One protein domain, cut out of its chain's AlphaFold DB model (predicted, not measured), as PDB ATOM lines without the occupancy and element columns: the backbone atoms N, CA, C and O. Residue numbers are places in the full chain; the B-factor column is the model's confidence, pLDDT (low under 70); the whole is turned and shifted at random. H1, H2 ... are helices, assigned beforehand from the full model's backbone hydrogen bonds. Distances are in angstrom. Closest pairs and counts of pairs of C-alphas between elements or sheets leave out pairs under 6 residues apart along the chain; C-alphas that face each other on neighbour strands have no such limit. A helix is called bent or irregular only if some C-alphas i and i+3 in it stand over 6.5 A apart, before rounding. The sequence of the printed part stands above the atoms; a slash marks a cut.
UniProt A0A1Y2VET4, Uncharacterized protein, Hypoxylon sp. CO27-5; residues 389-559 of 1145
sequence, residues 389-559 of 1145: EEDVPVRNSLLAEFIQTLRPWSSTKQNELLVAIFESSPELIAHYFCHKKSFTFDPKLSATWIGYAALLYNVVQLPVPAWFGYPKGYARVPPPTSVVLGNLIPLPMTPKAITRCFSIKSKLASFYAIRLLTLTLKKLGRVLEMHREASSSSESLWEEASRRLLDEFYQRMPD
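This is residues 389 to 559 of the 1145 residues of an uncharacterized protein of Hypoxylon sp. CO27-5 (UniProt A0A1Y2VET4). The domain is a slab of two rows of helices: H2, H4 and H8 run side by side in one row, and H1, H3, H6 and H9, turned steeply from neighbour to neighbour, make the other. H8, the longest helix, and H9 fold back on each other as a long hairpin along one side of the slab, with H7 at the start of H8 and the small H5 near its other end. The printed part has 171 residues, with nine named helices, H1 to H9 in chain order, and no named strand; its class is all helix. It is compact, with a radius of gyration of the C-alphas of 16.3 A and spans of 49 by 39 by 23 A.

H1, residues 397 to 403, touches H3, residues 427 to 435, at a steep tilt of 63 degrees, closest at the C-alphas of Ala 400 and Leu 428, 6.4 A apart. H2, residues 412 to 424, touches residues 455 to 459 alone of H4, residues 447 to 461, at a shallow tilt of 23 degrees, the same way; the closest C-alphas, of Val 419 and Val 459, are 6.3 A apart. H3 is about perpendicular, at 87 degrees, to H6, residues 481 to 488, and touches it, with the C-alphas of Ala 430 and Gly 486 closest at 4.9 A. H4 touches residues 512 to 520 alone of the hub H8, residues 507 to 535, at a shallow tilt of 23 degrees, the same way, closest at Tyr 457 and Leu 516, with C-alphas 5.9 A apart. H5, residues 466 to 469, is close to H8 but not clearly touching, the C-alphas of Trp 467 and Met 530 being 7.2 A apart. H6 only just touches H8, with 3 pairs of C-alphas within 8 A, closest at Leu 488 and Thr 520, 5.8 A. H6 also touches residues 545 to 553 alone of H9, residues 539 to 556, closest at the C-alphas of Thr 481 and Leu 549, 5.8 A. H7, residues 495 to 503, forms a helical hairpin with H8 at a steep tilt of 38 degrees, only just beyond shallow; the closest C-alphas, of Phe 502 and Ser 510, are 4.8 A apart. H8 and H9 form another helical hairpin, opposite ways at a shallow tilt of 13 degrees, with the C-alphas of Ser 535 and Trp 542 closest at 5.3 A. H1 and H9 are apart. Every O i to N i+4 pair is within hydrogen-bond range in H1, H2, H4, H6, H7 and H8, against 4 of 5 in H3 and 13 of 14 in H9; H5 is too short for such a pair.

H1 begins at C-alpha 397, (-58.285, -44.154, -8.379). H2 is 18.3 A long and H4 20.9 A. H3 is only just irregular, with C-alphas 427 and 430 6.9 A apart. H8 measures 42.0 A from C-alpha 507 at (-37.062, -64.166, -34.901), and H9, 26.6 A long, ends at C-alpha 556, (-32.584, -53.241, -14.994).

The C-alphas of Lys 505 and Ser 537 are the two farthest apart, at 49.8 A. The printed part has no cut. The links H3 to H4 and H5 to H6 are long, with 11 residues each. Mean pLDDT of the printed part is 89.8, and residues 537 to 539 are under 70.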
ATOM      1  N   GLU A 389     -41.623 -47.604  -4.279       79.62
ATOM      2  CA  GLU A 389     -41.112 -48.784  -4.991       79.62
ATOM      3  C   GLU A 389     -42.186 -49.867  -5.176       79.62
ATOM      4  O   GLU A 389     -42.279 -50.464  -6.250       79.62
ATOM      5  N   GLU A 390     -43.017 -50.107  -4.154       80.62
ATOM      6  CA  GLU A 390     -44.044 -51.162  -4.172       80.62
ATOM      7  C   GLU A 390     -45.434 -50.657  -4.583       80.62
ATOM      8  O   GLU A 390     -46.189 -51.381  -5.236       80.62
ATOM      9  N   ASP A 391     -45.765 -49.417  -4.218       87.00
ATOM     10  CA  ASP A 391     -47.062 -48.790  -4.467       87.00
ATOM     11  C   ASP A 391     -46.884 -47.325  -4.889       87.00
ATOM     12  O   ASP A 391     -46.020 -46.611  -4.380       87.00
ATOM     13  N   VAL A 392     -47.710 -46.877  -5.834       89.56
ATOM     14  CA  VAL A 392     -47.700 -45.513  -6.372       89.56
ATOM     15  C   VAL A 392     -49.119 -44.959  -6.252       89.56
ATOM     16  O   VAL A 392     -49.969 -45.317  -7.069       89.56
ATOM     17  N   PRO A 393     -49.413 -44.102  -5.261       91.00
ATOM     18  CA  PRO A 393     -50.752 -43.551  -5.094       91.00
ATOM     19  C   PRO A 393     -51.099 -42.607  -6.254       91.00
ATOM     20  O   PRO A 393     -50.295 -41.757  -6.643       91.00
ATOM     21  N   VAL A 394     -52.313 -42.753  -6.792       93.00
ATOM     22  CA  VAL A 394     -52.795 -42.051  -7.996       93.00
ATOM     23  C   VAL A 394     -54.114 -41.331  -7.743       93.00
ATOM     24  O   VAL A 394     -55.032 -41.884  -7.134       93.00
ATOM     25  N   ARG A 395     -54.266 -40.133  -8.318       91.06
ATOM     26  CA  ARG A 395     -55.477 -39.308  -8.152       91.06
ATOM     27  C   ARG A 395     -56.686 -39.907  -8.860       91.06
ATOM     28  O   ARG A 395     -57.830 -39.771  -8.408       91.06
ATOM     29  N   ASN A 396     -56.447 -40.567  -9.989       92.88
ATOM     30  CA  ASN A 396     -57.446 -41.250 -10.800       92.88
ATOM     31  C   ASN A 396     -57.746 -42.680 -10.308       92.88
ATOM     32  O   ASN A 396     -57.768 -43.629 -11.091       92.88
ATOM     33  N   SER A 397     -58.053 -42.843  -9.017       92.19
ATOM     34  CA  SER A 397     -58.285 -44.154  -8.379       92.19
ATOM     35  C   SER A 397     -59.387 -45.006  -9.026       92.19
ATOM     36  O   SER A 397     -59.253 -46.222  -9.134       92.19
ATOM     37  N   LEU A 398     -60.460 -44.384  -9.529       92.38
ATOM     38  CA  LEU A 398     -61.529 -45.092 -10.246       92.38
ATOM     39  C   LEU A 398     -61.032 -45.695 -11.566       92.38
ATOM     40  O   LEU A 398     -61.349 -46.845 -11.876       92.38
ATOM     41  N   LEU A 399     -60.257 -44.929 -12.341       94.56
ATOM     42  CA  LEU A 399     -59.649 -45.439 -13.570       94.56
ATOM     43  C   LEU A 399     -58.638 -46.530 -13.231       94.56
ATOM     44  O   LEU A 399     -58.644 -47.562 -13.892       94.56
ATOM     45  N   ALA A 400     -57.852 -46.340 -12.169       93.88
ATOM     46  CA  ALA A 400     -56.893 -47.315 -11.669       93.88
ATOM     47  C   ALA A 400     -57.549 -48.666 -11.323       93.88
ATOM     48  O   ALA A 400     -57.017 -49.711 -11.691       93.88
ATOM     49  N   GLU A 401     -58.730 -48.665 -10.692       94.19
ATOM     50  CA  GLU A 401     -59.522 -49.879 -10.444       94.19
ATOM     51  C   GLU A 401     -60.029 -50.501 -11.757       94.19
ATOM     52  O   GLU A 401     -59.894 -51.705 -11.984       94.19
ATOM     53  N   PHE A 402     -60.583 -49.681 -12.655       95.25
ATOM     54  CA  PHE A 402     -61.168 -50.149 -13.913       95.25
ATOM     55  C   PHE A 402     -60.136 -50.810 -14.837       95.25
ATOM     56  O   PHE A 402     -60.365 -51.927 -15.309       95.25
ATOM     57  N   ILE A 403     -58.982 -50.177 -15.066       95.00
ATOM     58  CA  ILE A 403     -57.955 -50.695 -15.984       95.00
ATOM     59  C   ILE A 403     -57.404 -52.058 -15.544       95.00
ATOM     60  O   ILE A 403     -57.035 -52.879 -16.386       95.00
ATOM     61  N   GLN A 404     -57.419 -52.361 -14.240       93.81
ATOM     62  CA  GLN A 404     -56.999 -53.665 -13.717       93.81
ATOM     63  C   GLN A 404     -57.914 -54.811 -14.166       93.81
ATOM     64  O   GLN A 404     -57.482 -55.966 -14.202       93.81
ATOM     65  N   THR A 405     -59.147 -54.514 -14.577       93.06
ATOM     66  CA  THR A 405     -60.103 -55.517 -15.072       93.06
ATOM     67  C   THR A 405     -59.950 -55.824 -16.562       93.06
ATOM     68  O   THR A 405     -60.375 -56.891 -17.016       93.06
ATOM     69  N   LEU A 406     -59.294 -54.935 -17.316       92.81
ATOM     70  CA  LEU A 406     -59.091 -55.087 -18.752       92.81
ATOM     71  C   LEU A 406     -58.106 -56.225 -19.072       92.81
ATOM     72  O   LEU A 406     -57.195 -56.558 -18.298       92.81
ATOM     73  N   ARG A 407     -58.298 -56.810 -20.257       91.12
ATOM     74  CA  ARG A 407     -57.470 -57.856 -20.872       91.12
ATOM     75  C   ARG A 407     -56.955 -57.394 -22.245       91.12
ATOM     76  O   ARG A 407     -57.306 -57.981 -23.276       91.12
ATOM     77  N   PRO A 408     -56.092 -56.364 -22.275       90.69
ATOM     78  CA  PRO A 408     -55.556 -55.774 -23.507       90.69
ATOM     79  C   PRO A 408     -54.724 -56.747 -24.359       90.69
ATOM     80  O   PRO A 408     -54.514 -56.518 -25.542       90.69
ATOM     81  N   TRP A 409     -54.247 -57.852 -23.784       88.50
ATOM     82  CA  TRP A 409     -53.520 -58.896 -24.514       88.50
ATOM     83  C   TRP A 409     -54.429 -59.852 -25.295       88.50
ATOM     84  O   TRP A 409     -53.933 -60.650 -26.081       88.50
ATOM     85  N   SER A 410     -55.744 -59.824 -25.051       87.81
ATOM     86  CA  SER A 410     -56.722 -60.671 -25.751       87.81
ATOM     87  C   SER A 410     -57.641 -59.908 -26.702       87.81
ATOM     88  O   SER A 410     -58.307 -60.538 -27.514       87.81
ATOM     89  N   SER A 411     -57.703 -58.579 -26.599       89.81
ATOM     90  CA  SER A 411     -58.555 -57.727 -27.430       89.81
ATOM     91  C   SER A 411     -57.796 -56.459 -27.803       89.81
ATOM     92  O   SER A 411     -57.310 -55.743 -26.924       89.81
ATOM     93  N   THR A 412     -57.722 -56.177 -29.104       90.88
ATOM     94  CA  THR A 412     -57.094 -54.971 -29.662       90.88
ATOM     95  C   THR A 412     -57.805 -53.706 -29.193       90.88
ATOM     96  O   THR A 412     -57.145 -52.784 -28.733       90.88
ATOM     97  N   LYS A 413     -59.143 -53.690 -29.158       91.38
ATOM     98  CA  LYS A 413     -59.922 -52.557 -28.633       91.38
ATOM     99  C   LYS A 413     -59.664 -52.264 -27.159       91.38
ATOM    100  O   LYS A 413     -59.602 -51.103 -26.756       91.38
ATOM    101  N   GLN A 414     -59.468 -53.297 -26.339       93.88
ATOM    102  CA  GLN A 414     -59.076 -53.091 -24.940       93.88
ATOM    103  C   GLN A 414     -57.637 -52.583 -24.806       93.88
ATOM    104  O   GLN A 414     -57.352 -51.841 -23.869       93.88
ATOM    105  N   ASN A 415     -56.744 -52.965 -25.725       94.38
ATOM    106  CA  ASN A 415     -55.400 -52.401 -25.820       94.38
ATOM    107  C   ASN A 415     -55.455 -50.909 -26.181       94.38
ATOM    108  O   ASN A 415     -54.931 -50.103 -25.422       94.38
ATOM    109  N   GLU A 416     -56.173 -50.554 -27.252       95.44
ATOM    110  CA  GLU A 416     -56.398 -49.170 -27.699       95.44
ATOM    111  C   GLU A 416     -56.957 -48.301 -26.562       95.44
ATOM    112  O   GLU A 416     -56.411 -47.240 -26.267       95.44
ATOM    113  N   LEU A 417     -57.987 -48.782 -25.855       96.69
ATOM    114  CA  LEU A 417     -58.571 -48.067 -24.718       96.69
ATOM    115  C   LEU A 417     -57.561 -47.870 -23.578       96.69
ATOM    116  O   LEU A 417     -57.481 -46.781 -23.018       96.69
ATOM    117  N   LEU A 418     -56.816 -48.914 -23.206       96.69
ATOM    118  CA  LEU A 418     -55.849 -48.823 -22.111       96.69
ATOM    119  C   LEU A 418     -54.710 -47.853 -22.447       96.69
ATOM    120  O   LEU A 418     -54.327 -47.050 -21.599       96.69
ATOM    121  N   VAL A 419     -54.197 -47.908 -23.676       96.69
ATOM    122  CA  VAL A 419     -53.140 -47.012 -24.159       96.69
ATOM    123  C   VAL A 419     -53.639 -45.569 -24.199       96.69
ATOM    124  O   VAL A 419     -52.951 -44.695 -23.684       96.69
ATOM    125  N   ALA A 420     -54.859 -45.320 -24.686       96.56
ATOM    126  CA  ALA A 420     -55.461 -43.986 -24.676       96.56
ATOM    127  C   ALA A 420     -55.665 -43.442 -23.248       96.56
ATOM    128  O   ALA A 420     -55.444 -42.259 -22.984       96.56
ATOM    129  N   ILE A 421     -56.042 -44.307 -22.296       96.25
ATOM    130  CA  ILE A 421     -56.114 -43.933 -20.877       96.25
ATOM    131  C   ILE A 421     -54.725 -43.551 -20.362       96.25
ATOM    132  O   ILE A 421     -54.608 -42.499 -19.749       96.25
ATOM    133  N   PHE A 422     -53.681 -44.336 -20.633       95.75
ATOM    134  CA  PHE A 422     -52.312 -44.015 -20.211       95.75
ATOM    135  C   PHE A 422     -51.738 -42.756 -20.863       95.75
ATOM    136  O   PHE A 422     -51.026 -42.011 -20.200       95.75
ATOM    137  N   GLU A 423     -52.054 -42.500 -22.129       94.19
ATOM    138  CA  GLU A 423     -51.649 -41.276 -22.822       94.19
ATOM    139  C   GLU A 423     -52.289 -40.043 -22.179       94.19
ATOM    140  O   GLU A 423     -51.617 -39.046 -21.921       94.19
ATOM    141  N   SER A 424     -53.584 -40.127 -21.857       92.44
ATOM    142  CA  SER A 424     -54.280 -39.049 -21.154       92.44
ATOM    143  C   SER A 424     -53.864 -38.938 -19.682       92.44
ATOM    144  O   SER A 424     -53.764 -37.831 -19.163       92.44
ATOM    145  N   SER A 425     -53.592 -40.059 -19.014       93.69
ATOM    146  CA  SER A 425     -53.293 -40.146 -17.585       93.69
ATOM    147  C   SER A 425     -52.011 -40.942 -17.294       93.69
ATOM    148  O   SER A 425     -52.085 -42.098 -16.848       93.69
ATOM    149  N   PRO A 426     -50.827 -40.347 -17.541       93.12
ATOM    150  CA  PRO A 426     -49.533 -40.994 -17.323       93.12
ATOM    151  C   PRO A 426     -49.288 -41.505 -15.897       93.12
ATOM    152  O   PRO A 426     -48.550 -42.477 -15.733       93.12
ATOM    153  N   GLU A 427     -49.921 -40.920 -14.867       93.12
ATOM    154  CA  GLU A 427     -49.764 -41.371 -13.468       93.12
ATOM    155  C   GLU A 427     -50.130 -42.861 -13.275       93.12
ATOM    156  O   GLU A 427     -49.618 -43.544 -12.387       93.12
ATOM    157  N   LEU A 428     -51.002 -43.396 -14.141       94.88
ATOM    158  CA  LEU A 428     -51.552 -44.744 -14.024       94.88
ATOM    159  C   LEU A 428     -50.610 -45.852 -14.510       94.88
ATOM    160  O   LEU A 428     -50.840 -47.012 -14.166       94.88
ATOM    161  N   ILE A 429     -49.579 -45.543 -15.304       94.31
ATOM    162  CA  ILE A 429     -48.725 -46.557 -15.948       94.31
ATOM    163  C   ILE A 429     -47.947 -47.353 -14.895       94.31
ATOM    164  O   ILE A 429     -48.078 -48.577 -14.822       94.31
ATOM    165  N   ALA A 430     -47.169 -46.666 -14.050       91.69
ATOM    166  CA  ALA A 430     -46.380 -47.312 -13.001       91.69
ATOM    167  C   ALA A 430     -47.290 -48.075 -12.022       91.69
ATOM    168  O   ALA A 430     -47.094 -49.271 -11.801       91.69
ATOM    169  N   HIS A 431     -48.361 -47.429 -11.544       92.81
ATOM    170  CA  HIS A 431     -49.355 -48.056 -10.669       92.81
ATOM    171  C   HIS A 431     -49.964 -49.328 -11.289       92.81
ATOM    172  O   HIS A 431     -50.126 -50.342 -10.600       92.81
ATOM    173  N   TYR A 432     -50.286 -49.311 -12.591       94.19
ATOM    174  CA  TYR A 432     -50.868 -50.460 -13.281       94.19
ATOM    175  C   TYR A 432     -49.957 -51.684 -13.214       94.19
ATOM    176  O   TYR A 432     -50.412 -52.756 -12.806       94.19
ATOM    177  N   PHE A 433     -48.681 -51.530 -13.581       91.81
ATOM    178  CA  PHE A 433     -47.734 -52.643 -13.614       91.81
ATOM    179  C   PHE A 433     -47.293 -53.110 -12.223       91.81
ATOM    180  O   PHE A 433     -47.046 -54.305 -12.070       91.81
ATOM    181  N   CYS A 434     -47.282 -52.240 -11.205       88.88
ATOM    182  CA  CYS A 434     -47.056 -52.657  -9.813       88.88
ATOM    183  C   CYS A 434     -48.165 -53.600  -9.309       88.88
ATOM    184  O   CYS A 434     -47.893 -54.629  -8.687       88.88
ATOM    185  N   HIS A 435     -49.427 -53.311  -9.642       88.69
ATOM    186  CA  HIS A 435     -50.573 -54.086  -9.152       88.69
ATOM    187  C   HIS A 435     -50.941 -55.290 -10.027       88.69
ATOM    188  O   HIS A 435     -51.550 -56.251  -9.544       88.69
ATOM    189  N   LYS A 436     -50.557 -55.296 -11.309       87.50
ATOM    190  CA  LYS A 436     -50.887 -56.377 -12.249       87.50
ATOM    191  C   LYS A 436     -49.953 -57.588 -12.098       87.50
ATOM    192  O   LYS A 436     -49.280 -57.994 -13.041       87.50
ATOM    193  N   LYS A 437     -49.984 -58.248 -10.934       75.62
ATOM    194  CA  LYS A 437     -49.121 -59.409 -10.601       75.62
ATOM    195  C   LYS A 437     -49.267 -60.620 -11.541       75.62
ATOM    196  O   LYS A 437     -48.392 -61.475 -11.586       75.62
ATOM    197  N   SER A 438     -50.372 -60.717 -12.286       74.94
ATOM    198  CA  SER A 438     -50.608 -61.789 -13.267       74.94
ATOM    199  C   SER A 438     -49.864 -61.594 -14.593       74.94
ATOM    200  O   SER A 438     -49.773 -62.532 -15.389       74.94
ATOM    201  N   PHE A 439     -49.325 -60.399 -14.845       83.12
ATOM    202  CA  PHE A 439     -48.618 -60.086 -16.076       83.12
ATOM    203  C   PHE A 439     -47.168 -60.581 -15.987       83.12
ATOM    204  O   PHE A 439     -46.333 -59.990 -15.309       83.12
ATOM    205  N   THR A 440     -46.855 -61.669 -16.691       82.25
ATOM    206  CA  THR A 440     -45.501 -62.237 -16.753       82.25
ATOM    207  C   THR A 440     -44.989 -62.199 -18.188       82.25
ATOM    208  O   THR A 440     -45.584 -62.790 -19.089       82.25
ATOM    209  N   PHE A 441     -43.877 -61.497 -18.415       85.88
ATOM    210  CA  PHE A 441     -43.271 -61.350 -19.740       85.88
ATOM    211  C   PHE A 441     -42.182 -62.406 -19.984       85.88
ATOM    212  O   PHE A 441     -41.036 -62.089 -20.272       85.88
ATOM    213  N   ASP A 442     -42.522 -63.685 -19.830       84.38
ATOM    214  CA  ASP A 442     -41.600 -64.787 -20.133       84.38
ATOM    215  C   ASP A 442     -41.857 -65.285 -21.566       84.38
ATOM    216  O   ASP A 442     -42.996 -65.658 -21.872       84.38
ATOM    217  N   PRO A 443     -40.855 -65.272 -22.462       83.19
ATOM    218  CA  PRO A 443     -41.057 -65.558 -23.877       83.19
ATOM    219  C   PRO A 443     -41.513 -66.995 -24.138       83.19
ATOM    220  O   PRO A 443     -40.752 -67.958 -24.071       83.19
ATOM    221  N   LYS A 444     -42.793 -67.116 -24.484       83.81
ATOM    222  CA  LYS A 444     -43.461 -68.322 -24.982       83.81
ATOM    223  C   LYS A 444     -44.301 -67.839 -26.151       83.81
ATOM    224  O   LYS A 444     -45.143 -66.995 -25.915       83.81
ATOM    225  N   LEU A 445     -44.081 -68.294 -27.386       80.00
ATOM    226  CA  LEU A 445     -44.784 -67.790 -28.588       80.00
ATOM    227  C   LEU A 445     -46.288 -68.156 -28.632       80.00
ATOM    228  O   LEU A 445     -46.780 -68.728 -29.600       80.00
ATOM    229  N   SER A 446     -47.035 -67.863 -27.574       87.69
ATOM    230  CA  SER A 446     -48.484 -67.952 -27.509       87.69
ATOM    231  C   SER A 446     -49.111 -66.628 -27.944       87.69
ATOM    232  O   SER A 446     -48.510 -65.562 -27.797       87.69
ATOM    233  N   ALA A 447     -50.368 -66.673 -28.393       86.69
ATOM    234  CA  ALA A 447     -51.145 -65.463 -28.682       86.69
ATOM    235  C   ALA A 447     -51.181 -64.495 -27.483       86.69
ATOM    236  O   ALA A 447     -51.098 -63.284 -27.654       86.69
ATOM    237  N   THR A 448     -51.219 -65.030 -26.257       88.69
ATOM    238  CA  THR A 448     -51.169 -64.233 -25.024       88.69
ATOM    239  C   THR A 448     -49.852 -63.485 -24.847       88.69
ATOM    240  O   THR A 448     -49.876 -62.319 -24.470       88.69
ATOM    241  N   TRP A 449     -48.710 -64.114 -25.136       90.50
ATOM    242  CA  TRP A 449     -47.412 -63.450 -25.036       90.50
ATOM    243  C   TRP A 449     -47.224 -62.405 -26.136       90.50
ATOM    244  O   TRP A 449     -46.720 -61.326 -25.852       90.50
ATOM    245  N   ILE A 450     -47.688 -62.677 -27.361       89.69
ATOM    246  CA  ILE A 450     -47.698 -61.676 -28.440       89.69
ATOM    247  C   ILE A 450     -48.550 -60.469 -28.022       89.69
ATOM    248  O   ILE A 450     -48.115 -59.333 -28.176       89.69
ATOM    249  N   GLY A 451     -49.714 -60.707 -27.409       90.56
ATOM    250  CA  GLY A 451     -50.545 -59.651 -26.831       90.56
ATOM    251  C   GLY A 451     -49.852 -58.875 -25.702       90.56
ATOM    252  O   GLY A 451     -49.983 -57.655 -25.632       90.56
ATOM    253  N   TYR A 452     -49.080 -59.547 -24.841       91.50
ATOM    254  CA  TYR A 452     -48.244 -58.886 -23.828       91.50
ATOM    255  C   TYR A 452     -47.135 -58.035 -24.454       91.50
ATOM    256  O   TYR A 452     -46.936 -56.900 -24.025       91.50
ATOM    257  N   ALA A 453     -46.440 -58.552 -25.470       91.56
ATOM    258  CA  ALA A 453     -45.386 -57.838 -26.184       91.56
ATOM    259  C   ALA A 453     -45.933 -56.592 -26.893       91.56
ATOM    260  O   ALA A 453     -45.356 -55.516 -26.759       91.56
ATOM    261  N   ALA A 454     -47.077 -56.716 -27.573       92.31
ATOM    262  CA  ALA A 454     -47.758 -55.603 -28.227       92.31
ATOM    263  C   ALA A 454     -48.218 -54.537 -27.221       92.31
ATOM    264  O   ALA A 454     -48.024 -53.349 -27.458       92.31
ATOM    265  N   LEU A 455     -48.770 -54.940 -26.066       93.69
ATOM    266  CA  LEU A 455     -49.117 -53.990 -25.006       93.69
ATOM    267  C   LEU A 455     -47.888 -53.239 -24.494       93.69
ATOM    268  O   LEU A 455     -47.921 -52.016 -24.428       93.69
ATOM    269  N   LEU A 456     -46.816 -53.948 -24.129       94.00
ATOM    270  CA  LEU A 456     -45.593 -53.302 -23.648       94.00
ATOM    271  C   LEU A 456     -45.022 -52.355 -24.703       94.00
ATOM    272  O   LEU A 456     -44.611 -51.253 -24.359       94.00
ATOM    273  N   TYR A 457     -45.046 -52.752 -25.975       94.00
ATOM    274  CA  TYR A 457     -44.580 -51.916 -27.075       94.00
ATOM    275  C   TYR A 457     -45.374 -50.609 -27.157       94.00
ATOM    276  O   TYR A 457     -44.776 -49.536 -27.095       94.00
ATOM    277  N   ASN A 458     -46.707 -50.695 -27.186       94.75
ATOM    278  CA  ASN A 458     -47.576 -49.521 -27.257       94.75
ATOM    279  C   ASN A 458     -47.423 -48.613 -26.025       94.75
ATOM    280  O   ASN A 458     -47.421 -47.396 -26.159       94.75
ATOM    281  N   VAL A 459     -47.250 -49.186 -24.828       94.94
ATOM    282  CA  VAL A 459     -47.053 -48.413 -23.590       94.94
ATOM    283  C   VAL A 459     -45.694 -47.711 -23.562       94.94
ATOM    284  O   VAL A 459     -45.616 -46.536 -23.215       94.94
ATOM    285  N   VAL A 460     -44.608 -48.408 -23.908       94.19
ATOM    286  CA  VAL A 460     -43.256 -47.822 -23.894       94.19
ATOM    287  C   VAL A 460     -43.115 -46.757 -24.988       94.19
ATOM    288  O   VAL A 460     -42.376 -45.793 -24.797       94.19
ATOM    289  N   GLN A 461     -43.860 -46.886 -26.090       94.44
ATOM    290  CA  GLN A 461     -43.926 -45.890 -27.160       94.44
ATOM    291  C   GLN A 461     -44.574 -44.563 -26.725       94.44
ATOM    292  O   GLN A 461     -44.318 -43.543 -27.365       94.44
ATOM    293  N   LEU A 462     -45.372 -44.544 -25.648       94.88
ATOM    294  CA  LEU A 462     -45.994 -43.313 -25.159       94.88
ATOM    295  C   LEU A 462     -44.934 -42.263 -24.774       94.88
ATOM    296  O   LEU A 462     -43.959 -42.601 -24.082       94.88
ATOM    297  N   PRO A 463     -45.126 -40.994 -25.181       92.94
ATOM    298  CA  PRO A 463     -44.177 -39.925 -24.902       92.94
ATOM    299  C   PRO A 463     -44.087 -39.636 -23.401       92.94
ATOM    300  O   PRO A 463     -45.014 -39.887 -22.631       92.94
ATOM    301  N   VAL A 464     -42.949 -39.086 -22.975       93.06
ATOM    302  CA  VAL A 464     -42.807 -38.554 -21.614       93.06
ATOM    303  C   VAL A 464     -43.591 -37.239 -21.535       93.06
ATOM    304  O   VAL A 464     -43.386 -36.381 -22.398       93.06
ATOM    305  N   PRO A 465     -44.473 -37.047 -20.539       92.94
ATOM    306  CA  PRO A 465     -45.222 -35.802 -20.390       92.94
ATOM    307  C   PRO A 465     -44.283 -34.614 -20.178       92.94
ATOM    308  O   PRO A 465     -43.309 -34.728 -19.433       92.94
ATOM    309  N   ALA A 466     -44.593 -33.464 -20.783       90.62
ATOM    310  CA  ALA A 466     -43.830 -32.233 -20.577       90.62
ATOM    311  C   ALA A 466     -43.725 -31.899 -19.078       90.62
ATOM    312  O   ALA A 466     -44.699 -32.044 -18.338       90.62
ATOM    313  N   TRP A 467     -42.527 -31.509 -18.631       91.19
ATOM    314  CA  TRP A 467     -42.201 -31.253 -17.218       91.19
ATOM    315  C   TRP A 467     -42.630 -32.373 -16.253       91.19
ATOM    316  O   TRP A 467     -43.049 -32.113 -15.127       91.19
ATOM    317  N   PHE A 468     -42.596 -33.628 -16.714       92.81
ATOM    318  CA  PHE A 468     -43.072 -34.803 -15.975       92.81
ATOM    319  C   PHE A 468     -44.555 -34.729 -15.562       92.81
ATOM    320  O   PHE A 468     -45.000 -35.470 -14.689       92.81
ATOM    321  N   GLY A 469     -45.336 -33.867 -16.222       87.88
ATOM    322  CA  GLY A 469     -46.760 -33.638 -15.982       87.88
ATOM    323  C   GLY A 469     -47.071 -32.563 -14.941       87.88
ATOM    324  O   GLY A 469     -48.233 -32.419 -14.558       87.88
ATOM    325  N   TYR A 470     -46.077 -31.791 -14.493       87.88
ATOM    326  CA  TYR A 470     -46.319 -30.639 -13.628       87.88
ATOM    327  C   TYR A 470     -46.865 -29.438 -14.435       87.88
ATOM    328  O   TYR A 470     -46.330 -29.114 -15.495       87.88
ATOM    329  N   PRO A 471     -47.929 -28.744 -13.976       80.44
ATOM    330  CA  PRO A 471     -48.661 -27.778 -14.804       80.44
ATOM    331  C   PRO A 471     -47.962 -26.422 -15.018       80.44
ATOM    332  O   PRO A 471     -48.398 -25.657 -15.874       80.44
ATOM    333  N   LYS A 472     -46.929 -26.079 -14.233       81.25
ATOM    334  CA  LYS A 472     -46.259 -24.761 -14.254       81.25
ATOM    335  C   LYS A 472     -44.737 -24.875 -14.438       81.25
ATOM    336  O   LYS A 472     -43.988 -24.275 -13.675       81.25
ATOM    337  N   GLY A 473     -44.285 -25.648 -15.425       85.81
ATOM    338  CA  GLY A 473     -42.853 -25.878 -15.666       85.81
ATOM    339  C   GLY A 473     -42.260 -26.954 -14.752       85.81
ATOM    340  O   GLY A 473     -42.995 -27.774 -14.210       85.81
ATOM    341  N   TYR A 474     -40.936 -26.979 -14.586       89.50
ATOM    342  CA  TYR A 474     -40.281 -27.923 -13.675       89.50
ATOM    343  C   TYR A 474     -40.549 -27.547 -12.210       89.50
ATOM    344  O   TYR A 474     -40.440 -26.382 -11.831       89.50
ATOM    345  N   ALA A 475     -40.917 -28.531 -11.385       87.56
ATOM    346  CA  ALA A 475     -41.059 -28.320  -9.946       87.56
ATOM    347  C   ALA A 475     -39.689 -28.195  -9.259       87.56
ATOM    348  O   ALA A 475     -38.654 -28.529  -9.838       87.56
ATOM    349  N   ARG A 476     -39.675 -27.757  -7.994       85.25
ATOM    350  CA  ARG A 476     -38.424 -27.633  -7.228       85.25
ATOM    351  C   ARG A 476     -37.746 -28.986  -6.999       85.25
ATOM    352  O   ARG A 476     -36.527 -29.075  -7.089       85.25
ATOM    353  N   VAL A 477     -38.532 -30.027  -6.726       87.75
ATOM    354  CA  VAL A 477     -38.048 -31.393  -6.486       87.75
ATOM    355  C   VAL A 477     -38.382 -32.304  -7.680       87.75
ATOM    356  O   VAL A 477     -39.518 -32.263  -8.176       87.75
ATOM    357  N   PRO A 478     -37.441 -33.151  -8.145       91.19
ATOM    358  CA  PRO A 478     -37.713 -34.147  -9.178       91.19
ATOM    359  C   PRO A 478     -38.763 -35.185  -8.752       91.19
ATOM    360  O   PRO A 478     -38.959 -35.430  -7.559       91.19
ATOM    361  N   PRO A 479     -39.462 -35.825  -9.706       92.44
ATOM    362  CA  PRO A 479     -40.325 -36.958  -9.389       92.44
ATOM    363  C   PRO A 479     -39.501 -38.142  -8.837       92.44
ATOM    364  O   PRO A 479     -38.328 -38.282  -9.191       92.44
ATOM    365  N   PRO A 480     -40.099 -39.032  -8.020       92.12
ATOM    366  CA  PRO A 480     -39.401 -40.199  -7.483       92.12
ATOM    367  C   PRO A 480     -38.765 -41.066  -8.572       92.12
ATOM    368  O   PRO A 480     -39.430 -41.433  -9.547       92.12
ATOM    369  N   THR A 481     -37.505 -41.463  -8.369       92.00
ATOM    370  CA  THR A 481     -36.748 -42.291  -9.323       92.00
ATOM    371  C   THR A 481     -37.488 -43.581  -9.667       92.00
ATOM    372  O   THR A 481     -37.580 -43.938 -10.840       92.00
ATOM    373  N   SER A 482     -38.113 -44.232  -8.677       90.62
ATOM    374  CA  SER A 482     -38.884 -45.466  -8.877       90.62
ATOM    375  C   SER A 482     -40.069 -45.282  -9.833       90.62
ATOM    376  O   SER A 482     -40.340 -46.159 -10.658       90.62
ATOM    377  N   VAL A 483     -40.748 -44.130  -9.774       92.62
ATOM    378  CA  VAL A 483     -41.907 -43.806 -10.618       92.62
ATOM    379  C   VAL A 483     -41.459 -43.490 -12.041       92.62
ATOM    380  O   VAL A 483     -42.034 -44.020 -12.995       92.62
ATOM    381  N   VAL A 484     -40.404 -42.683 -12.202       94.31
ATOM    382  CA  VAL A 484     -39.800 -42.408 -13.518       94.31
ATOM    383  C   VAL A 484     -39.353 -43.719 -14.164       94.31
ATOM    384  O   VAL A 484     -39.698 -44.003 -15.312       94.31
ATOM    385  N   LEU A 485     -38.657 -44.566 -13.406       91.88
ATOM    386  CA  LEU A 485     -38.151 -45.846 -13.877       91.88
ATOM    387  C   LEU A 485     -39.281 -46.822 -14.231       91.88
ATOM    388  O   LEU A 485     -39.193 -47.488 -15.258       91.88
ATOM    389  N   GLY A 486     -40.370 -46.861 -13.456       89.44
ATOM    390  CA  GLY A 486     -41.558 -47.670 -13.759       89.44
ATOM    391  C   GLY A 486     -42.281 -47.268 -15.053       89.44
ATOM    392  O   GLY A 486     -42.922 -48.107 -15.684       89.44
ATOM    393  N   ASN A 487     -42.136 -46.010 -15.483       92.56
ATOM    394  CA  ASN A 487     -42.652 -45.498 -16.759       92.56
ATOM    395  C   ASN A 487     -41.692 -45.712 -17.949       92.56
ATOM    396  O   ASN A 487     -42.126 -45.707 -19.108       92.56
ATOM    397  N   LEU A 488     -40.390 -45.857 -17.676       92.81
ATOM    398  CA  LEU A 488     -39.347 -46.131 -18.672       92.81
ATOM    399  C   LEU A 488     -39.227 -47.627 -18.980       92.81
ATOM    400  O   LEU A 488     -39.224 -48.033 -20.144       92.81
ATOM    401  N   ILE A 489     -39.130 -48.434 -17.923       91.88
ATOM    402  CA  ILE A 489     -39.030 -49.891 -17.949       91.88
ATOM    403  C   ILE A 489     -40.163 -50.438 -17.073       91.88
ATOM    404  O   ILE A 489     -39.983 -50.603 -15.861       91.88
ATOM    405  N   PRO A 490     -41.338 -50.731 -17.663       90.81
ATOM    406  CA  PRO A 490     -42.415 -51.406 -16.952       90.81
ATOM    407  C   PRO A 490     -41.909 -52.669 -16.246       90.81
ATOM    408  O   PRO A 490     -41.161 -53.447 -16.838       90.81
ATOM    409  N   LEU A 491     -42.357 -52.914 -15.008       87.81
ATOM    410  CA  LEU A 491     -41.864 -54.010 -14.152       87.81
ATOM    411  C   LEU A 491     -41.758 -55.395 -14.830       87.81
ATOM    412  O   LEU A 491     -40.810 -56.124 -14.529       87.81
ATOM    413  N   PRO A 492     -42.666 -55.801 -15.744       88.56
ATOM    414  CA  PRO A 492     -42.530 -57.080 -16.440       88.56
ATOM    415  C   PRO A 492     -41.250 -57.227 -17.279       88.56
ATOM    416  O   PRO A 492     -40.807 -58.353 -17.518       88.56
ATOM    417  N   MET A 493     -40.648 -56.121 -17.726       90.94
ATOM    418  CA  MET A 493     -39.424 -56.090 -18.530       90.94
ATOM    419  C   MET A 493     -38.180 -56.302 -17.660       90.94
ATOM    420  O   MET A 493     -37.358 -55.412 -17.470       90.94
ATOM    421  N   THR A 494     -38.026 -57.510 -17.124       90.25
ATOM    422  CA  THR A 494     -36.832 -57.869 -16.344       90.25
ATOM    423  C   THR A 494     -35.633 -58.173 -17.255       90.25
ATOM    424  O   THR A 494     -35.835 -58.733 -18.339       90.25
ATOM    425  N   PRO A 495     -34.377 -57.939 -16.812       89.62
ATOM    426  CA  PRO A 495     -33.187 -58.307 -17.585       89.62
ATOM    427  C   PRO A 495     -33.222 -59.774 -18.031       89.62
ATOM    428  O   PRO A 495     -32.984 -60.098 -19.189       89.62
ATOM    429  N   LYS A 496     -33.635 -60.673 -17.124       90.19
ATOM    430  CA  LYS A 496     -33.761 -62.114 -17.392       90.19
ATOM    431  C   LYS A 496     -34.781 -62.420 -18.493       90.19
ATOM    432  O   LYS A 496     -34.519 -63.279 -19.332       90.19
ATOM    433  N   ALA A 497     -35.935 -61.751 -18.488       90.06
ATOM    434  CA  ALA A 497     -36.958 -61.920 -19.519       90.06
ATOM    435  C   ALA A 497     -36.448 -61.473 -20.895       90.06
ATOM    436  O   ALA A 497     -36.608 -62.196 -21.881       90.06
ATOM    437  N   ILE A 498     -35.778 -60.322 -20.951       91.62
ATOM    438  CA  ILE A 498     -35.224 -59.771 -22.189       91.62
ATOM    439  C   ILE A 498     -34.084 -60.651 -22.731       91.62
ATOM    440  O   ILE A 498     -34.132 -61.050 -23.894       91.62
ATOM    441  N   THR A 499     -33.126 -61.070 -21.897       91.06
ATOM    442  CA  THR A 499     -32.039 -61.978 -22.318       91.06
ATOM    443  C   THR A 499     -32.573 -63.335 -22.806       91.06
ATOM    444  O   THR A 499     -32.048 -63.910 -23.764       91.06
ATOM    445  N   ARG A 500     -33.674 -63.845 -22.228       90.19
ATOM    446  CA  ARG A 500     -34.360 -65.045 -22.748       90.19
ATOM    447  C   ARG A 500     -34.973 -64.816 -24.128       90.19
ATOM    448  O   ARG A 500     -34.928 -65.733 -24.945       90.19
ATOM    449  N   CYS A 501     -35.502 -63.623 -24.413       90.44
ATOM    450  CA  CYS A 501     -36.033 -63.293 -25.740       90.44
ATOM    451  C   CYS A 501     -34.940 -63.357 -26.818       90.44
ATOM    452  O   CYS A 501     -35.222 -63.786 -27.931       90.44
ATOM    453  N   PHE A 502     -33.697 -63.000 -26.476       89.25
ATOM    454  CA  PHE A 502     -32.540 -63.139 -27.369       89.25
ATOM    455  C   PHE A 502     -32.067 -64.583 -27.543       89.25
ATOM    456  O   PHE A 502     -31.552 -64.940 -28.598       89.25
ATOM    457  N   SER A 503     -32.230 -65.417 -26.513       85.75
ATOM    458  CA  SER A 503     -31.756 -66.810 -26.518       85.75
ATOM    459  C   SER A 503     -32.704 -67.786 -27.226       85.75
ATOM    460  O   SER A 503     -32.290 -68.867 -27.643       85.75
ATOM    461  N   ILE A 504     -33.993 -67.455 -27.328       85.81
ATOM    462  CA  ILE A 504     -34.985 -68.329 -27.958       85.81
ATOM    463  C   ILE A 504     -34.825 -68.305 -29.478       85.81
ATOM    464  O   ILE A 504     -34.622 -67.255 -30.078       85.81
ATOM    465  N   LYS A 505     -35.002 -69.470 -30.116       79.06
ATOM    466  CA  LYS A 505     -35.003 -69.659 -31.579       79.06
ATOM    467  C   LYS A 505     -36.246 -69.053 -32.254       79.06
ATOM    468  O   LYS A 505     -36.956 -69.732 -32.988       79.06
ATOM    469  N   SER A 506     -36.568 -67.802 -31.951       85.25
ATOM    470  CA  SER A 506     -37.690 -67.075 -32.531       85.25
ATOM    471  C   SER A 506     -37.251 -65.692 -32.961       85.25
ATOM    472  O   SER A 506     -36.989 -64.831 -32.121       85.25
ATOM    473  N   LYS A 507     -37.281 -65.473 -34.277       86.31
ATOM    474  CA  LYS A 507     -37.062 -64.166 -34.901       86.31
ATOM    475  C   LYS A 507     -38.025 -63.113 -34.332       86.31
ATOM    476  O   LYS A 507     -37.635 -61.980 -34.082       86.31
ATOM    477  N   LEU A 508     -39.285 -63.470 -34.077       87.88
ATOM    478  CA  LEU A 508     -40.272 -62.521 -33.556       87.88
ATOM    479  C   LEU A 508     -39.950 -62.080 -32.119       87.88
ATOM    480  O   LEU A 508     -40.094 -60.905 -31.788       87.88
ATOM    481  N   ALA A 509     -39.506 -63.013 -31.268       88.50
ATOM    482  CA  ALA A 509     -39.234 -62.711 -29.865       88.50
ATOM    483  C   ALA A 509     -38.020 -61.793 -29.689       88.50
ATOM    484  O   ALA A 509     -38.100 -60.806 -28.953       88.50
ATOM    485  N   SER A 510     -36.934 -62.077 -30.411       90.00
ATOM    486  CA  SER A 510     -35.748 -61.218 -30.437       90.00
ATOM    487  C   SER A 510     -36.078 -59.831 -30.993       90.00
ATOM    488  O   SER A 510     -35.674 -58.829 -30.406       90.00
ATOM    489  N   PHE A 511     -36.887 -59.747 -32.055       90.31
ATOM    490  CA  PHE A 511     -37.289 -58.471 -32.650       90.31
ATOM    491  C   PHE A 511     -38.100 -57.585 -31.696       90.31
ATOM    492  O   PHE A 511     -37.800 -56.397 -31.575       90.31
ATOM    493  N   TYR A 512     -39.082 -58.140 -30.976       90.88
ATOM    494  CA  TYR A 512     -39.831 -57.377 -29.968       90.88
ATOM    495  C   TYR A 512     -38.924 -56.872 -28.848       90.88
ATOM    496  O   TYR A 512     -39.015 -55.704 -28.476       90.88
ATOM    497  N   ALA A 513     -38.022 -57.713 -28.338       92.62
ATOM    498  CA  ALA A 513     -37.067 -57.307 -27.311       92.62
ATOM    499  C   ALA A 513     -36.155 -56.166 -27.794       92.62
ATOM    500  O   ALA A 513     -35.991 -55.175 -27.085       92.62
ATOM    501  N   ILE A 514     -35.638 -56.252 -29.025       93.50
ATOM    502  CA  ILE A 514     -34.827 -55.188 -29.639       93.50
ATOM    503  C   ILE A 514     -35.621 -53.882 -29.735       93.50
ATOM    504  O   ILE A 514     -35.130 -52.819 -29.352       93.50
ATOM    505  N   ARG A 515     -36.862 -53.949 -30.231       93.38
ATOM    506  CA  ARG A 515     -37.734 -52.779 -30.395       93.38
ATOM    507  C   ARG A 515     -38.101 -52.139 -29.056       93.38
ATOM    508  O   ARG A 515     -38.048 -50.916 -28.958       93.38
ATOM    509  N   LEU A 516     -38.407 -52.939 -28.038       93.62
ATOM    510  CA  LEU A 516     -38.691 -52.458 -26.685       93.62
ATOM    511  C   LEU A 516     -37.489 -51.715 -26.094       93.62
ATOM    512  O   LEU A 516     -37.635 -50.563 -25.703       93.62
ATOM    513  N   LEU A 517     -36.296 -52.317 -26.113       94.19
ATOM    514  CA  LEU A 517     -35.088 -51.663 -25.596       94.19
ATOM    515  C   LEU A 517     -34.734 -50.391 -26.377       94.19
ATOM    516  O   LEU A 517     -34.314 -49.402 -25.782       94.19
ATOM    517  N   THR A 518     -34.939 -50.391 -27.697       94.75
ATOM    518  CA  THR A 518     -34.729 -49.210 -28.551       94.75
ATOM    519  C   THR A 518     -35.620 -48.050 -28.100       94.75
ATOM    520  O   THR A 518     -35.148 -46.920 -27.986       94.75
ATOM    521  N   LEU A 519     -36.905 -48.314 -27.837       94.56
ATOM    522  CA  LEU A 519     -37.838 -47.293 -27.353       94.56
ATOM    523  C   LEU A 519     -37.498 -46.849 -25.926       94.56
ATOM    524  O   LEU A 519     -37.466 -45.650 -25.667       94.56
ATOM    525  N   THR A 520     -37.172 -47.785 -25.033       95.25
ATOM    526  CA  THR A 520     -36.752 -47.485 -23.659       95.25
ATOM    527  C   THR A 520     -35.526 -46.569 -23.626       95.25
ATOM    528  O   THR A 520     -35.543 -45.580 -22.899       95.25
ATOM    529  N   LEU A 521     -34.484 -46.843 -24.421       94.75
ATOM    530  CA  LEU A 521     -33.277 -46.006 -24.474       94.75
ATOM    531  C   LEU A 521     -33.561 -44.614 -25.043       94.75
ATOM    532  O   LEU A 521     -33.085 -43.625 -24.495       94.75
ATOM    533  N   LYS A 522     -34.386 -44.507 -26.093       94.50
ATOM    534  CA  LYS A 522     -34.829 -43.199 -26.610       94.50
ATOM    535  C   LYS A 522     -35.594 -42.405 -25.551       94.50
ATOM    536  O   LYS A 522     -35.360 -41.211 -25.382       94.50
ATOM    537  N   LYS A 523     -36.489 -43.075 -24.821       94.75
ATOM    538  CA  LYS A 523     -37.277 -42.468 -23.747       94.75
ATOM    539  C   LYS A 523     -36.384 -42.031 -22.583       94.75
ATOM    540  O   LYS A 523     -36.575 -40.932 -22.075       94.75
ATOM    541  N   LEU A 524     -35.378 -42.833 -22.216       95.38
ATOM    542  CA  LEU A 524     -34.358 -42.456 -21.235       95.38
ATOM    543  C   LEU A 524     -33.585 -41.215 -21.692       95.38
ATOM    544  O   LEU A 524     -33.460 -40.285 -20.906       95.38
ATOM    545  N   GLY A 525     -33.125 -41.170 -22.947       94.25
ATOM    546  CA  GLY A 525     -32.448 -39.997 -23.509       94.25
ATOM    547  C   GLY A 525     -33.267 -38.719 -23.316       94.25
ATOM    548  O   GLY A 525     -32.771 -37.757 -22.734       94.25
ATOM    549  N   ARG A 526     -34.565 -38.755 -23.656       94.81
ATOM    550  CA  ARG A 526     -35.466 -37.612 -23.433       94.81
ATOM    551  C   ARG A 526     -35.643 -37.267 -21.952       94.81
ATOM    552  O   ARG A 526     -35.704 -36.096 -21.600       94.81
ATOM    553  N   VAL A 527     -35.728 -38.263 -21.070       95.31
ATOM    554  CA  VAL A 527     -35.804 -38.023 -19.620       95.31
ATOM    555  C   VAL A 527     -34.531 -37.352 -19.102       95.31
ATOM    556  O   VAL A 527     -34.638 -36.422 -18.306       95.31
ATOM    557  N   LEU A 528     -33.346 -37.780 -19.543       94.06
ATOM    558  CA  LEU A 528     -32.069 -37.179 -19.147       94.06
ATOM    559  C   LEU A 528     -31.935 -35.741 -19.661       94.06
ATOM    560  O   LEU A 528     -31.472 -34.876 -18.923       94.06
ATOM    561  N   GLU A 529     -32.399 -35.464 -20.883       93.00
ATOM    562  CA  GLU A 529     -32.521 -34.094 -21.397       93.00
ATOM    563  C   GLU A 529     -33.421 -33.241 -20.500       93.00
ATOM    564  O   GLU A 529     -33.017 -32.158 -20.099       93.00
ATOM    565  N   MET A 530     -34.598 -33.741 -20.111       92.44
ATOM    566  CA  MET A 530     -35.508 -33.010 -19.222       92.44
ATOM    567  C   MET A 530     -34.918 -32.769 -17.824       92.44
ATOM    568  O   MET A 530     -35.141 -31.710 -17.244       92.44
ATOM    569  N   HIS A 531     -34.135 -33.711 -17.284       91.81
ATOM    570  CA  HIS A 531     -33.389 -33.485 -16.038       91.81
ATOM    571  C   HIS A 531     -32.332 -32.388 -16.215       91.81
ATOM    572  O   HIS A 531     -32.191 -31.536 -15.340       91.81
ATOM    573  N   ARG A 532     -31.629 -32.362 -17.357       90.38
ATOM    574  CA  ARG A 532     -30.657 -31.310 -17.689       90.38
ATOM    575  C   ARG A 532     -31.337 -29.946 -17.848       90.38
ATOM    576  O   ARG A 532     -30.871 -28.965 -17.276       90.38
ATOM    577  N   GLU A 533     -32.461 -29.879 -18.559       90.19
ATOM    578  CA  GLU A 533     -33.273 -28.664 -18.689       90.19
ATOM    579  C   GLU A 533     -33.688 -28.131 -17.303       90.19
ATOM    580  O   GLU A 533     -33.525 -26.943 -17.033       90.19
ATOM    581  N   ALA A 534     -34.144 -29.003 -16.397       86.44
ATOM    582  CA  ALA A 534     -34.539 -28.629 -15.036       86.44
ATOM    583  C   ALA A 534     -33.357 -28.196 -14.146       86.44
ATOM    584  O   ALA A 534     -33.494 -27.266 -13.349       86.44
ATOM    585  N   SER A 535     -32.187 -28.831 -14.300       84.06
ATOM    586  CA  SER A 535     -30.982 -28.515 -13.518       84.06
ATOM    587  C   SER A 535     -30.495 -27.078 -13.718       84.06
ATOM    588  O   SER A 535     -30.041 -26.466 -12.758       84.06
ATOM    589  N   SER A 536     -30.727 -26.484 -14.898       75.00
ATOM    590  CA  SER A 536     -30.406 -25.072 -15.176       75.00
ATOM    591  C   SER A 536     -31.093 -24.072 -14.232       75.00
ATOM    592  O   SER A 536     -30.655 -22.933 -14.112       75.00
ATOM    593  N   SER A 537     -32.180 -24.487 -13.569       61.56
ATOM    594  CA  SER A 537     -32.944 -23.667 -12.619       61.56
ATOM    595  C   SER A 537     -32.735 -24.068 -11.147       61.56
ATOM    596  O   SER A 537     -33.104 -23.302 -10.260       61.56
ATOM    597  N   SER A 538     -32.194 -25.262 -10.861       57.91
ATOM    598  CA  SER A 538     -32.002 -25.810  -9.506       57.91
ATOM    599  C   SER A 538     -30.952 -26.936  -9.528       57.91
ATOM    600  O   SER A 538     -31.305 -28.116  -9.594       57.91
ATOM    601  N   GLU A 539     -29.668 -26.565  -9.484       58.91
ATOM    602  CA  GLU A 539     -28.535 -27.417  -9.895       58.91
ATOM    603  C   GLU A 539     -28.338 -28.712  -9.073       58.91
ATOM    604  O   GLU A 539     -28.065 -29.751  -9.666       58.91
ATOM    605  N   SER A 540     -28.531 -28.742  -7.744       75.31
ATOM    606  CA  SER A 540     -28.091 -29.913  -6.949       75.31
ATOM    607  C   SER A 540     -29.020 -31.142  -7.011       75.31
ATOM    608  O   SER A 540     -28.560 -32.260  -7.254       75.31
ATOM    609  N   LEU A 541     -30.334 -30.964  -6.825       84.62
ATOM    610  CA  LEU A 541     -31.277 -32.089  -6.692       84.62
ATOM    611  C   LEU A 541     -31.576 -32.790  -8.025       84.62
ATOM    612  O   LEU A 541     -31.723 -34.006  -8.071       84.62
ATOM    613  N   TRP A 542     -31.680 -32.060  -9.136       89.12
ATOM    614  CA  TRP A 542     -32.007 -32.679 -10.428       89.12
ATOM    615  C   TRP A 542     -30.829 -33.480 -11.002       89.12
ATOM    616  O   TRP A 542     -31.038 -34.544 -11.592       89.12
ATOM    617  N   GLU A 543     -29.593 -33.028 -10.773       88.69
ATOM    618  CA  GLU A 543     -28.391 -33.765 -11.165       88.69
ATOM    619  C   GLU A 543     -28.211 -35.049 -10.353       88.69
ATOM    620  O   GLU A 543     -27.918 -36.105 -10.920       88.69
ATOM    621  N   GLU A 544     -28.424 -35.000  -9.036       88.19
ATOM    622  CA  GLU A 544     -28.375 -36.193  -8.189       88.19
ATOM    623  C   GLU A 544     -29.444 -37.223  -8.595       88.19
ATOM    624  O   GLU A 544     -29.146 -38.416  -8.699       88.19
ATOM    625  N   ALA A 545     -30.652 -36.768  -8.943       89.19
ATOM    626  CA  ALA A 545     -31.739 -37.640  -9.391       89.19
ATOM    627  C   ALA A 545     -31.388 -38.298 -10.723       89.19
ATOM    628  O   ALA A 545     -31.641 -39.488 -10.907       89.19
ATOM    629  N   SER A 546     -30.752 -37.549 -11.629       92.38
ATOM    630  CA  SER A 546     -30.287 -38.076 -12.912       92.38
ATOM    631  C   SER A 546     -29.222 -39.170 -12.741       92.38
ATOM    632  O   SER A 546     -29.293 -40.200 -13.414       92.38
ATOM    633  N   ARG A 547     -28.286 -38.999 -11.791       90.00
ATOM    634  CA  ARG A 547     -27.261 -40.004 -11.463       90.00
ATOM    635  C   ARG A 547     -27.892 -41.265 -10.879       90.00
ATOM    636  O   ARG A 547     -27.653 -42.353 -11.394       90.00
ATOM    637  N   ARG A 548     -28.773 -41.116  -9.885       90.50
ATOM    638  CA  ARG A 548     -29.490 -42.244  -9.269       90.50
ATOM    639  C   ARG A 548     -30.368 -42.992 -10.274       90.50
ATOM    640  O   ARG A 548     -30.405 -44.220 -10.264       90.50
ATOM    641  N   LEU A 549     -31.038 -42.267 -11.173       92.81
ATOM    642  CA  LEU A 549     -31.816 -42.860 -12.259       92.81
ATOM    643  C   LEU A 549     -30.940 -43.717 -13.175       92.81
ATOM    644  O   LEU A 549     -31.345 -44.827 -13.512       92.81
ATOM    645  N   LEU A 550     -29.757 -43.232 -13.567       92.56
ATOM    646  CA  LEU A 550     -28.813 -44.001 -14.385       92.56
ATOM    647  C   LEU A 550     -28.325 -45.261 -13.662       92.56
ATOM    648  O   LEU A 550     -28.341 -46.337 -14.260       92.56
ATOM    649  N   ASP A 551     -27.962 -45.153 -12.383       90.31
ATOM    650  CA  ASP A 551     -27.485 -46.288 -11.585       90.31
ATOM    651  C   ASP A 551     -28.552 -47.385 -11.444       90.31
ATOM    652  O   ASP A 551     -28.272 -48.566 -11.677       90.31
ATOM    653  N   GLU A 552     -29.798 -47.014 -11.132       89.31
ATOM    654  CA  GLU A 552     -30.915 -47.965 -11.066       89.31
ATOM    655  C   GLU A 552     -31.287 -48.521 -12.452       89.31
ATOM    656  O   GLU A 552     -31.621 -49.703 -12.589       89.31
ATOM    657  N   PHE A 553     -31.194 -47.705 -13.506       92.12
ATOM    658  CA  PHE A 553     -31.440 -48.137 -14.881       92.12
ATOM    659  C   PHE A 553     -30.412 -49.184 -15.336       92.12
ATOM    660  O   PHE A 553     -30.795 -50.191 -15.940       92.12
ATOM    661  N   TYR A 554     -29.129 -49.022 -14.985       89.00
ATOM    662  CA  TYR A 554     -28.078 -50.001 -15.285       89.00
ATOM    663  C   TYR A 554     -28.349 -51.377 -14.672       89.00
ATOM    664  O   TYR A 554     -28.008 -52.391 -15.279       89.00
ATOM    665  N   GLN A 555     -29.006 -51.441 -13.512       87.88
ATOM    666  CA  GLN A 555     -29.369 -52.710 -12.875       87.88
ATOM    667  C   GLN A 555     -30.537 -53.429 -13.575       87.88
ATOM    668  O   GLN A 555     -30.685 -54.646 -13.437       87.88
ATOM    669  N   ARG A 556     -31.379 -52.704 -14.329       86.88
ATOM    670  CA  ARG A 556     -32.584 -53.241 -14.994       86.88
ATOM    671  C   ARG A 556     -32.408 -53.535 -16.487       86.88
ATOM    672  O   ARG A 556     -33.294 -54.148 -17.084       86.88
ATOM    673  N   MET A 557     -31.276 -53.165 -17.080       88.44
ATOM    674  CA  MET A 557     -30.974 -53.419 -18.491       88.44
ATOM    675  C   MET A 557     -30.154 -54.701 -18.703       88.44
ATOM    676  O   MET A 557     -29.353 -55.075 -17.847       88.44
ATOM    677  N   PRO A 558     -30.315 -55.387 -19.850       89.69
ATOM    678  CA  PRO A 558     -29.414 -56.469 -20.230       89.69
ATOM    679  C   PRO A 558     -28.031 -55.923 -20.616       89.69
ATOM    680  O   PRO A 558     -27.912 -54.818 -21.159       89.69
ATOM    681  N   ASP A 559     -26.996 -56.730 -20.370       86.56
ATOM    682  CA  ASP A 559     -25.619 -56.429 -20.767       86.56
ATOM    683  C   ASP A 559     -25.535 -56.317 -22.300       86.56
ATOM    684  O   ASP A 559     -26.130 -57.108 -23.043       86.56
TER     685      ASP A 559